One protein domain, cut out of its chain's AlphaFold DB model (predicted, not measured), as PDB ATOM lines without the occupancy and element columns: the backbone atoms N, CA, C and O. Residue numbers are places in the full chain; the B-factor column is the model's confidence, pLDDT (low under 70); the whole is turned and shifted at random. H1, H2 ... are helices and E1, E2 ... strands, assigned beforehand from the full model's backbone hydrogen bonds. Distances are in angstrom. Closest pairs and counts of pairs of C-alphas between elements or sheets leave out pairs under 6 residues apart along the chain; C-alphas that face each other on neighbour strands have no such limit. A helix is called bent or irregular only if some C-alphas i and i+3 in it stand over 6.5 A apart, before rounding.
ATOM      1  N   CYS A 139     153.241 177.491 118.362       91.25
ATOM      2  CA  CYS A 139     153.298 176.037 118.469       91.25
ATOM      3  C   CYS A 139     154.685 175.570 118.027       91.25
ATOM      4  O   CYS A 139     155.256 176.123 117.077       91.25
ATOM      5  N   ALA A 140     155.229 174.557 118.700       95.06
ATOM      6  CA  ALA A 140     156.493 173.939 118.319       95.06
ATOM      7  C   ALA A 140     156.299 172.459 118.000       95.06
ATOM      8  O   ALA A 140     155.641 171.726 118.736       95.06
ATOM      9  N   VAL A 141     156.922 172.021 116.910       96.75
ATOM     10  CA  VAL A 141     156.965 170.614 116.511       96.75
ATOM     11  C   VAL A 141     158.408 170.164 116.498       96.75
ATOM     12  O   VAL A 141     159.268 170.835 115.928       96.75
ATOM     13  N   LEU A 142     158.666 169.015 117.103       97.94
ATOM     14  CA  LEU A 142     159.913 168.288 116.969       97.94
ATOM     15  C   LEU A 142     159.674 167.120 116.014       97.94
ATOM     16  O   LEU A 142     158.776 166.311 116.244       97.94
ATOM     17  N   ALA A 143     160.467 167.018 114.954       98.31
ATOM     18  CA  ALA A 143     160.311 166.007 113.917       98.31
ATOM     19  C   ALA A 143     161.650 165.347 113.572       98.31
ATOM     20  O   ALA A 143     162.694 165.997 113.559       98.31
ATOM     21  N   ALA A 144     161.618 164.054 113.255       98.62
ATOM     22  CA  ALA A 144     162.722 163.375 112.583       98.62
ATOM     23  C   ALA A 144     162.500 163.464 111.074       98.62
ATOM     24  O   ALA A 144     161.483 162.981 110.584       98.62
ATOM     25  N   GLY A 145     163.430 164.062 110.336       98.50
ATOM     26  CA  GLY A 145     163.222 164.348 108.921       98.50
ATOM     27  C   GLY A 145     164.395 165.046 108.250       98.50
ATOM     28  O   GLY A 145     165.520 165.019 108.750       98.50
ATOM     29  N   VAL A 146     164.118 165.683 107.116       98.31
ATOM     30  CA  VAL A 146     165.057 166.556 106.395       98.31
ATOM     31  C   VAL A 146     164.385 167.893 106.080       98.31
ATOM     32  O   VAL A 146     163.162 167.921 105.919       98.31
ATOM     33  N   PRO A 147     165.143 168.997 105.954       97.75
ATOM     34  CA  PRO A 147     164.598 170.241 105.432       97.75
ATOM     35  C   PRO A 147     163.998 170.004 104.046       97.75
ATOM     36  O   PRO A 147     164.602 169.322 103.213       97.75
ATOM     37  N   PHE A 148     162.803 170.538 103.812       97.81
ATOM     38  CA  PHE A 148     162.064 170.325 102.571       97.81
ATOM     39  C   PHE A 148     161.471 171.644 102.056       97.81
ATOM     40  O   PHE A 148     160.927 172.400 102.865       97.81
ATOM     41  N   PRO A 149     161.553 171.938 100.744       96.69
ATOM     42  CA  PRO A 149     160.982 173.154 100.169       96.69
ATOM     43  C   PRO A 149     159.468 173.268 100.383       96.69
ATOM     44  O   PRO A 149     158.723 172.313 100.175       96.69
ATOM     45  N   SER A 150     159.002 174.456 100.761       95.38
ATOM     46  CA  SER A 150     157.583 174.713 101.043       95.38
ATOM     47  C   SER A 150     156.717 174.949  99.797       95.38
ATOM     48  O   SER A 150     155.509 175.145  99.930       95.38
ATOM     49  N   ASP A 151     157.299 175.009  98.596       95.06
ATOM     50  CA  ASP A 151     156.575 175.308  97.354       95.06
ATOM     51  C   ASP A 151     155.707 174.142  96.860       95.06
ATOM     52  O   ASP A 151     154.643 174.392  96.293       95.06
ATOM     53  N   ASP A 152     156.108 172.902  97.154       93.81
ATOM     54  CA  ASP A 152     155.400 171.676  96.768       93.81
ATOM     55  C   ASP A 152     155.292 170.673  97.949       93.81
ATOM     56  O   ASP A 152     155.794 169.549  97.870       93.81
ATOM     57  N   PRO A 153     154.608 171.022  99.062       94.38
ATOM     58  CA  PRO A 153     154.554 170.198 100.282       94.38
ATOM     59  C   PRO A 153     153.910 168.818 100.065       94.38
ATOM     60  O   PRO A 153     154.206 167.869 100.787       94.38
ATOM     61  N   ASP A 154     153.043 168.688  99.053       96.25
ATOM     62  CA  ASP A 154     152.387 167.430  98.680       96.25
ATOM     63  C   ASP A 154     153.371 166.402  98.075       96.25
ATOM     64  O   ASP A 154     153.014 165.232  97.914       96.25
ATOM     65  N   GLU A 155     154.592 166.822  97.712       97.00
ATOM     66  CA  GLU A 155     155.660 165.938  97.223       97.00
ATOM     67  C   GLU A 155     156.541 165.360  98.341       97.00
ATOM     68  O   GLU A 155     157.381 164.500  98.060       97.00
ATOM     69  N   ALA A 156     156.337 165.782  99.595       97.50
ATOM     70  CA  ALA A 156     157.020 165.208 100.748       97.50
ATOM     71  C   ALA A 156     156.813 163.683 100.812       97.50
ATOM     72  O   ALA A 156     155.748 163.139 100.503       97.50
ATOM     73  N   THR A 157     157.864 162.962 101.198       98.12
ATOM     74  CA  THR A 157     157.841 161.499 101.300       98.12
ATOM     75  C   THR A 157     156.996 161.036 102.487       98.12
ATOM     76  O   THR A 157     156.354 159.980 102.412       98.12
ATOM     77  N   TYR A 158     157.034 161.801 103.576       98.06
ATOM     78  CA  TYR A 158     156.287 161.596 104.807       98.06
ATOM     79  C   TYR A 158     155.318 162.769 105.025       98.06
ATOM     80  O   TYR A 158     154.524 163.074 104.136       98.06
ATOM     81  N   GLU A 159     155.307 163.370 106.214       97.75
ATOM     82  CA  GLU A 159     154.497 164.540 106.532       97.75
ATOM     83  C   GLU A 159     155.339 165.808 106.405       97.75
ATOM     84  O   GLU A 159     156.487 165.843 106.849       97.75
ATOM     85  N   PHE A 160     154.761 166.844 105.797       97.69
ATOM     86  CA  PHE A 160     155.381 168.158 105.719       97.69
ATOM     87  C   PHE A 160     154.999 169.010 106.936       97.69
ATOM     88  O   PHE A 160     153.846 169.421 107.087       97.69
ATOM     89  N   PHE A 161     155.983 169.321 107.773       96.38
ATOM     90  CA  PHE A 161     155.863 170.250 108.893       96.38
ATOM     91  C   PHE A 161     156.295 171.645 108.446       96.38
ATOM     92  O   PHE A 161     157.484 171.938 108.304       96.38
ATOM     93  N   SER A 162     155.311 172.507 108.199       94.56
ATOM     94  CA  SER A 162     155.540 173.890 107.787       94.56
ATOM     95  C   SER A 162     156.168 174.722 108.903       94.56
ATOM     96  O   SER A 162     155.810 174.573 110.072       94.56
ATOM     97  N   VAL A 163     156.992 175.689 108.515       93.31
ATOM     98  CA  VAL A 163     157.433 176.782 109.383       93.31
ATOM     99  C   VAL A 163     156.711 178.060 108.971       93.31
ATOM    100  O   VAL A 163     156.617 178.341 107.775       93.31
ATOM    101  N   GLN A 164     156.225 178.840 109.936       90.81
ATOM    102  CA  GLN A 164     155.580 180.129 109.674       90.81
ATOM    103  C   GLN A 164     156.315 181.300 110.320       90.81
ATOM    104  O   GLN A 164     156.839 181.178 111.424       90.81
ATOM    105  N   ASP A 165     156.310 182.444 109.636       86.94
ATOM    106  CA  ASP A 165     156.740 183.725 110.192       86.94
ATOM    107  C   ASP A 165     155.641 184.383 111.047       86.94
ATOM    108  O   ASP A 165     154.502 183.920 111.097       86.94
ATOM    109  N   MET A 166     155.949 185.520 111.679       82.56
ATOM    110  CA  MET A 166     154.976 186.271 112.488       82.56
ATOM    111  C   MET A 166     153.764 186.814 111.709       82.56
ATOM    112  O   MET A 166     152.785 187.239 112.323       82.56
ATOM    113  N   ASN A 167     153.803 186.816 110.372       84.62
ATOM    114  CA  ASN A 167     152.660 187.146 109.518       84.62
ATOM    115  C   ASN A 167     151.818 185.908 109.171       84.62
ATOM    116  O   ASN A 167     150.858 186.025 108.407       84.62
ATOM    117  N   GLN A 168     152.150 184.749 109.750       85.94
ATOM    118  CA  GLN A 168     151.556 183.440 109.480       85.94
ATOM    119  C   GLN A 168     151.792 182.957 108.039       85.94
ATOM    120  O   GLN A 168     151.086 182.071 107.547       85.94
ATOM    121  N   GLU A 169     152.793 183.519 107.354       89.94
ATOM    122  CA  GLU A 169     153.211 183.087 106.023       89.94
ATOM    123  C   GLU A 169     154.228 181.949 106.140       89.94
ATOM    124  O   GLU A 169     155.068 181.940 107.037       89.94
ATOM    125  N   TRP A 170     154.149 180.966 105.240       92.44
ATOM    126  CA  TRP A 170     155.126 179.879 105.198       92.44
ATOM    127  C   TRP A 170     156.509 180.408 104.813       92.44
ATOM    128  O   TRP A 170     156.637 181.197 103.874       92.44
ATOM    129  N   LEU A 171     157.545 179.930 105.502       92.38
ATOM    130  CA  LEU A 171     158.928 180.144 105.079       92.38
ATOM    131  C   LEU A 171     159.282 179.290 103.856       92.38
ATOM    132  O   LEU A 171     158.518 178.420 103.442       92.38
ATOM    133  N   GLU A 172     160.467 179.524 103.287       94.25
ATOM    134  CA  GLU A 172     160.970 178.795 102.111       94.25
ATOM    135  C   GLU A 172     161.150 177.287 102.363       94.25
ATOM    136  O   GLU A 172     161.010 176.500 101.428       94.25
ATOM    137  N   GLU A 173     161.416 176.887 103.610       95.25
ATOM    138  CA  GLU A 173     161.630 175.492 104.004       95.25
ATOM    139  C   GLU A 173     160.787 175.110 105.233       95.25
ATOM    140  O   GLU A 173     160.609 175.896 106.167       95.25
ATOM    141  N   GLY A 174     160.306 173.868 105.233       96.44
ATOM    142  CA  GLY A 174     159.781 173.145 106.389       96.44
ATOM    143  C   GLY A 174     160.565 171.851 106.603       96.44
ATOM    144  O   GLY A 174     161.743 171.767 106.253       96.44
ATOM    145  N   VAL A 175     159.925 170.825 107.158       98.12
ATOM    146  CA  VAL A 175     160.536 169.499 107.351       98.12
ATOM    147  C   VAL A 175     159.660 168.428 106.714       98.12
ATOM    148  O   VAL A 175     158.487 168.335 107.044       98.12
ATOM    149  N   ASP A 176     160.229 167.597 105.841       98.56
ATOM    150  CA  ASP A 176     159.636 166.312 105.446       98.56
ATOM    151  C   ASP A 176     160.080 165.259 106.463       98.56
ATOM    152  O   ASP A 176     161.280 164.994 106.595       98.56
ATOM    153  N   GLY A 177     159.147 164.689 107.225       98.50
ATOM    154  CA  GLY A 177     159.511 163.762 108.288       98.50
ATOM    155  C   GLY A 177     158.352 163.122 109.038       98.50
ATOM    156  O   GLY A 177     157.227 163.019 108.551       98.50
ATOM    157  N   VAL A 178     158.643 162.681 110.260       98.44
ATOM    158  CA  VAL A 178     157.663 162.162 111.222       98.44
ATOM    159  C   VAL A 178     157.726 162.950 112.525       98.44
ATOM    160  O   VAL A 178     158.813 163.280 113.002       98.44
ATOM    161  N   GLU A 179     156.563 163.211 113.116       98.31
ATOM    162  CA  GLU A 179     156.447 163.906 114.397       98.31
ATOM    163  C   GLU A 179     157.029 163.060 115.542       98.31
ATOM    164  O   GLU A 179     156.765 161.857 115.656       98.31
ATOM    165  N   ILE A 180     157.826 163.709 116.390       98.12
ATOM    166  CA  ILE A 180     158.313 163.194 117.676       98.12
ATOM    167  C   ILE A 180     157.446 163.746 118.800       98.12
ATOM    168  O   ILE A 180     156.999 162.987 119.659       98.12
ATOM    169  N   ALA A 181     157.234 165.061 118.793       97.88
ATOM    170  CA  ALA A 181     156.424 165.767 119.771       97.88
ATOM    171  C   ALA A 181     155.861 167.058 119.178       97.88
ATOM    172  O   ALA A 181     156.466 167.669 118.295       97.88
ATOM    173  N   ASP A 192     162.089 161.914 124.830       97.44
ATOM    174  CA  ASP A 192     163.293 161.081 124.892       97.44
ATOM    175  C   ASP A 192     164.173 161.356 123.667       97.44
ATOM    176  O   ASP A 192     163.868 160.939 122.546       97.44
ATOM    177  N   LEU A 193     165.271 162.079 123.901       96.69
ATOM    178  CA  LEU A 193     166.313 162.366 122.914       96.69
ATOM    179  C   LEU A 193     167.634 161.656 123.239       96.69
ATOM    180  O   LEU A 193     168.712 162.111 122.849       96.69
ATOM    181  N   SER A 194     167.568 160.516 123.931       95.38
ATOM    182  CA  SER A 194     168.716 159.625 124.067       95.38
ATOM    183  C   SER A 194     169.211 159.146 122.696       95.38
ATOM    184  O   SER A 194     168.463 159.070 121.720       95.38
ATOM    185  N   ALA A 195     170.491 158.778 122.602       94.81
ATOM    186  CA  ALA A 195     171.069 158.306 121.341       94.81
ATOM    187  C   ALA A 195     170.344 157.064 120.777       94.81
ATOM    188  O   ALA A 195     170.282 156.892 119.560       94.81
ATOM    189  N   GLU A 196     169.793 156.213 121.651       96.56
ATOM    190  CA  GLU A 196     168.970 155.062 121.261       96.56
ATOM    191  C   GLU A 196     167.631 155.519 120.668       96.56
ATOM    192  O   GLU A 196     167.331 155.169 119.526       96.56
ATOM    193  N   ALA A 197     166.883 156.371 121.379       97.44
ATOM    194  CA  ALA A 197     165.602 156.890 120.905       97.44
ATOM    195  C   ALA A 197     165.739 157.670 119.591       97.44
ATOM    196  O   ALA A 197     164.949 157.483 118.666       97.44
ATOM    197  N   VAL A 198     166.778 158.498 119.459       97.69
ATOM    198  CA  VAL A 198     167.070 159.225 118.215       97.69
ATOM    199  C   VAL A 198     167.367 158.252 117.076       97.69
ATOM    200  O   VAL A 198     166.830 158.421 115.984       97.69
ATOM    201  N   GLY A 199     168.154 157.199 117.317       97.69
ATOM    202  CA  GLY A 199     168.386 156.146 116.325       97.69
ATOM    203  C   GLY A 199     167.086 155.495 115.840       97.69
ATOM    204  O   GLY A 199     166.900 155.313 114.634       97.69
ATOM    205  N   ASP A 200     166.162 155.214 116.760       98.31
ATOM    206  CA  ASP A 200     164.845 154.654 116.447       98.31
ATOM    207  C   ASP A 200     163.950 155.633 115.674       98.31
ATOM    208  O   ASP A 200     163.218 155.217 114.772       98.31
ATOM    209  N   TRP A 201     164.001 156.931 115.986       98.19
ATOM    210  CA  TRP A 201     163.275 157.964 115.243       98.19
ATOM    211  C   TRP A 201     163.795 158.116 113.815       98.19
ATOM    212  O   TRP A 201     163.006 158.075 112.872       98.19
ATOM    213  N   LEU A 202     165.114 158.205 113.637       98.19
ATOM    214  CA  LEU A 202     165.732 158.319 112.314       98.19
ATOM    215  C   LEU A 202     165.491 157.070 111.456       98.19
ATOM    216  O   LEU A 202     165.307 157.175 110.245       98.19
ATOM    217  N   ALA A 203     165.396 155.887 112.068       98.25
ATOM    218  CA  ALA A 203     165.040 154.658 111.362       98.25
ATOM    219  C   ALA A 203     163.598 154.651 110.810       98.25
ATOM    220  O   ALA A 203     163.303 153.868 109.905       98.25
ATOM    221  N   LYS A 204     162.688 155.502 111.314       98.25
ATOM    222  CA  LYS A 204     161.314 155.629 110.780       98.25
ATOM    223  C   LYS A 204     161.265 156.414 109.468       98.25
ATOM    224  O   LYS A 204     160.329 156.225 108.690       98.25
ATOM    225  N   VAL A 205     162.277 157.240 109.210       98.12
ATOM    226  CA  VAL A 205     162.426 158.049 107.993       98.12
ATOM    227  C   VAL A 205     163.525 157.510 107.071       98.12
ATOM    228  O   VAL A 205     164.274 158.254 106.449       98.12
ATOM    229  N   ASP A 206     163.598 156.181 106.953       97.50
ATOM    230  CA  ASP A 206     164.625 155.430 106.213       97.50
ATOM    231  C   ASP A 206     164.704 155.712 104.702       97.50
ATOM    232  O   ASP A 206     165.652 155.281 104.041       97.50
ATOM    233  N   LYS A 207     163.709 156.405 104.142       97.69
ATOM    234  CA  LYS A 207     163.688 156.830 102.736       97.69
ATOM    235  C   LYS A 207     164.315 158.202 102.502       97.69
ATOM    236  O   LYS A 207     164.512 158.550 101.341       97.69
ATOM    237  N   LEU A 208     164.564 158.973 103.560       97.69
ATOM    238  CA  LEU A 208     165.190 160.288 103.467       97.69
ATOM    239  C   LEU A 208     166.713 160.148 103.521       97.69
ATOM    240  O   LEU A 208     167.250 159.273 104.204       97.69
ATOM    241  N   ASP A 209     167.410 161.021 102.800       97.50
ATOM    242  CA  ASP A 209     168.870 161.074 102.811       97.50
ATOM    243  C   ASP A 209     169.354 161.922 103.998       97.50
ATOM    244  O   ASP A 209     169.022 163.099 104.087       97.50
ATOM    245  N   ASP A 210     170.175 161.334 104.875       97.25
ATOM    246  CA  ASP A 210     170.773 161.998 106.053       97.25
ATOM    247  C   ASP A 210     169.748 162.676 106.998       97.25
ATOM    248  O   ASP A 210     169.880 163.865 107.301       97.25
ATOM    249  N   PRO A 211     168.708 161.953 107.469       98.12
ATOM    250  CA  PRO A 211     167.697 162.545 108.336       98.12
ATOM    251  C   PRO A 211     168.279 162.929 109.697       98.12
ATOM    252  O   PRO A 211     169.151 162.248 110.245       98.12
ATOM    253  N   LYS A 212     167.733 164.001 110.273       98.31
ATOM    254  CA  LYS A 212     168.093 164.525 111.594       98.31
ATOM    255  C   LYS A 212     166.849 164.896 112.389       98.31
ATOM    256  O   LYS A 212     165.728 164.767 111.902       98.31
ATOM    257  N   ILE A 213     167.052 165.351 113.622       98.50
ATOM    258  CA  ILE A 213     165.980 165.934 114.425       98.50
ATOM    259  C   ILE A 213     165.915 167.430 114.134       98.50
ATOM    260  O   ILE A 213     166.932 168.119 114.204       98.50
ATOM    261  N   TYR A 214     164.724 167.926 113.827       98.31
ATOM    262  CA  TYR A 214     164.452 169.330 113.560       98.31
ATOM    263  C   TYR A 214     163.310 169.830 114.433       98.31
ATOM    264  O   TYR A 214     162.338 169.118 114.669       98.31
ATOM    265  N   MET A 215     163.424 171.074 114.879       97.44
ATOM    266  CA  MET A 215     162.352 171.832 115.500       97.44
ATOM    267  C   MET A 215     161.796 172.839 114.491       97.44
ATOM    268  O   MET A 215     162.552 173.589 113.867       97.44
ATOM    269  N   THR A 216     160.476 172.866 114.343       95.62
ATOM    270  CA  THR A 216     159.742 173.837 113.523       95.62
ATOM    271  C   THR A 216     158.783 174.637 114.384       95.62
ATOM    272  O   THR A 216     158.244 174.114 115.360       95.62
ATOM    273  N   LEU A 217     158.527 175.881 113.989       93.88
ATOM    274  CA  LEU A 217     157.578 176.767 114.655       93.88
ATOM    275  C   LEU A 217     156.479 177.190 113.703       93.88
ATOM    276  O   LEU A 217     156.758 177.534 112.551       93.88
ATOM    277  N   ARG A 218     155.244 177.188 114.197       89.50
ATOM    278  CA  ARG A 218     154.076 177.615 113.430       89.50
ATOM    279  C   ARG A 218     153.007 178.243 114.323       89.50
ATOM    280  O   ARG A 218     153.165 178.284 115.543       89.50
ATOM    281  N   TYR A 219     151.950 178.736 113.689       83.56
ATOM    282  CA  TYR A 219     150.755 179.275 114.326       83.56
ATOM    283  C   TYR A 219     149.562 178.401 113.926       83.56
ATOM    284  O   TYR A 219     149.256 178.314 112.734       83.56
ATOM    285  N   ASP A 220     148.892 177.794 114.907       71.12
ATOM    286  CA  ASP A 220     147.672 176.991 114.707       71.12
ATOM    287  C   ASP A 220     146.381 177.711 115.132       71.12
ATOM    288  O   ASP A 220     146.417 178.569 116.047       71.12
TER     289      ASP A 220
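Overview. This is residues 139 to 181 and 192 to 220 of the 220 residues of an uncharacterized protein of Persicimonas caeni (UniProt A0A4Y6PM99). A strongly twisted sheet of four strands, its two inner strands E1 and E3 sharply bent, has one helix, H1, packed on it at one end of the long axis. The long link between E2 and E3 reaches the opposite end, where Asn 167 lies. The printed part has 72 residues with one named helix and four named strands, in the chain order E1, E2, E3, H1, E4; the sheet runs E2, E3, E1, E4, antiparallel throughout, and the class is mixed, helices and strands. It is compact, with a radius of gyration of the C-alphas of 12.1 A, yet elongated in outline, spanning 38 by 24 by 15 A.

Along the chain. Strand E1, residues 139 to 149, is the longest strand by residues and measures 20.1 A from first to last C-alpha; it begins at C-alpha 139 (153.298, 176.037, 118.469) and bends by 107 degrees at residue 145. E3, residues 173 to 181, measures 19.2 A and bends by 86 degrees at residue 178. E4, residues 212 to 218, measures 19.3 A and ends at C-alpha 218 (154.076, 177.615, 113.430). E2, residues 159 to 161, measures 6.3 A. Helix H1, residues 195 to 204, measures 14.6 A and begins at C-alpha 195 (171.069, 158.306, 121.341).

Arrangement. E1 and E3 are inner, antiparallel neighbours, with N 146 and O 176 3.0 A apart, within hydrogen-bond range. On the other side of E1 is E4, an edge strand antiparallel to it, with N 143 and O 214 2.8 A apart. E2, the other edge strand, forms a hairpin with E3, with N 161 and O 175 2.8 A apart. H1 is on the sheet, making two layers, a helix layer on one face of a sheet. Its height over the sheet is 8.6 A, and it runs slantwise to the strands, at 56 degrees to E1 on the local plane. It lies over E1, with 4 of its C-alphas falling there, and only just not over E4, with 2. The closest C-alphas of H1 and E1 are those of Leu 202 and Ala 144, 5.9 A apart. In H1, 5 of 6 O i to N i+4 pairs are within hydrogen-bond range.

Size, cuts and confidence. The two C-alphas farthest apart are those of Asn 167 and Glu 196, 37.9 A. Residues 182 to 191 are not printed, and C-alphas 181 and 192 are 9.8 A apart across the cut, in the link from E3 to H1. The link from E2 to E3, 11 residues, is long. The mean pLDDT of the printed part is 95.4, and no printed residue is under 70.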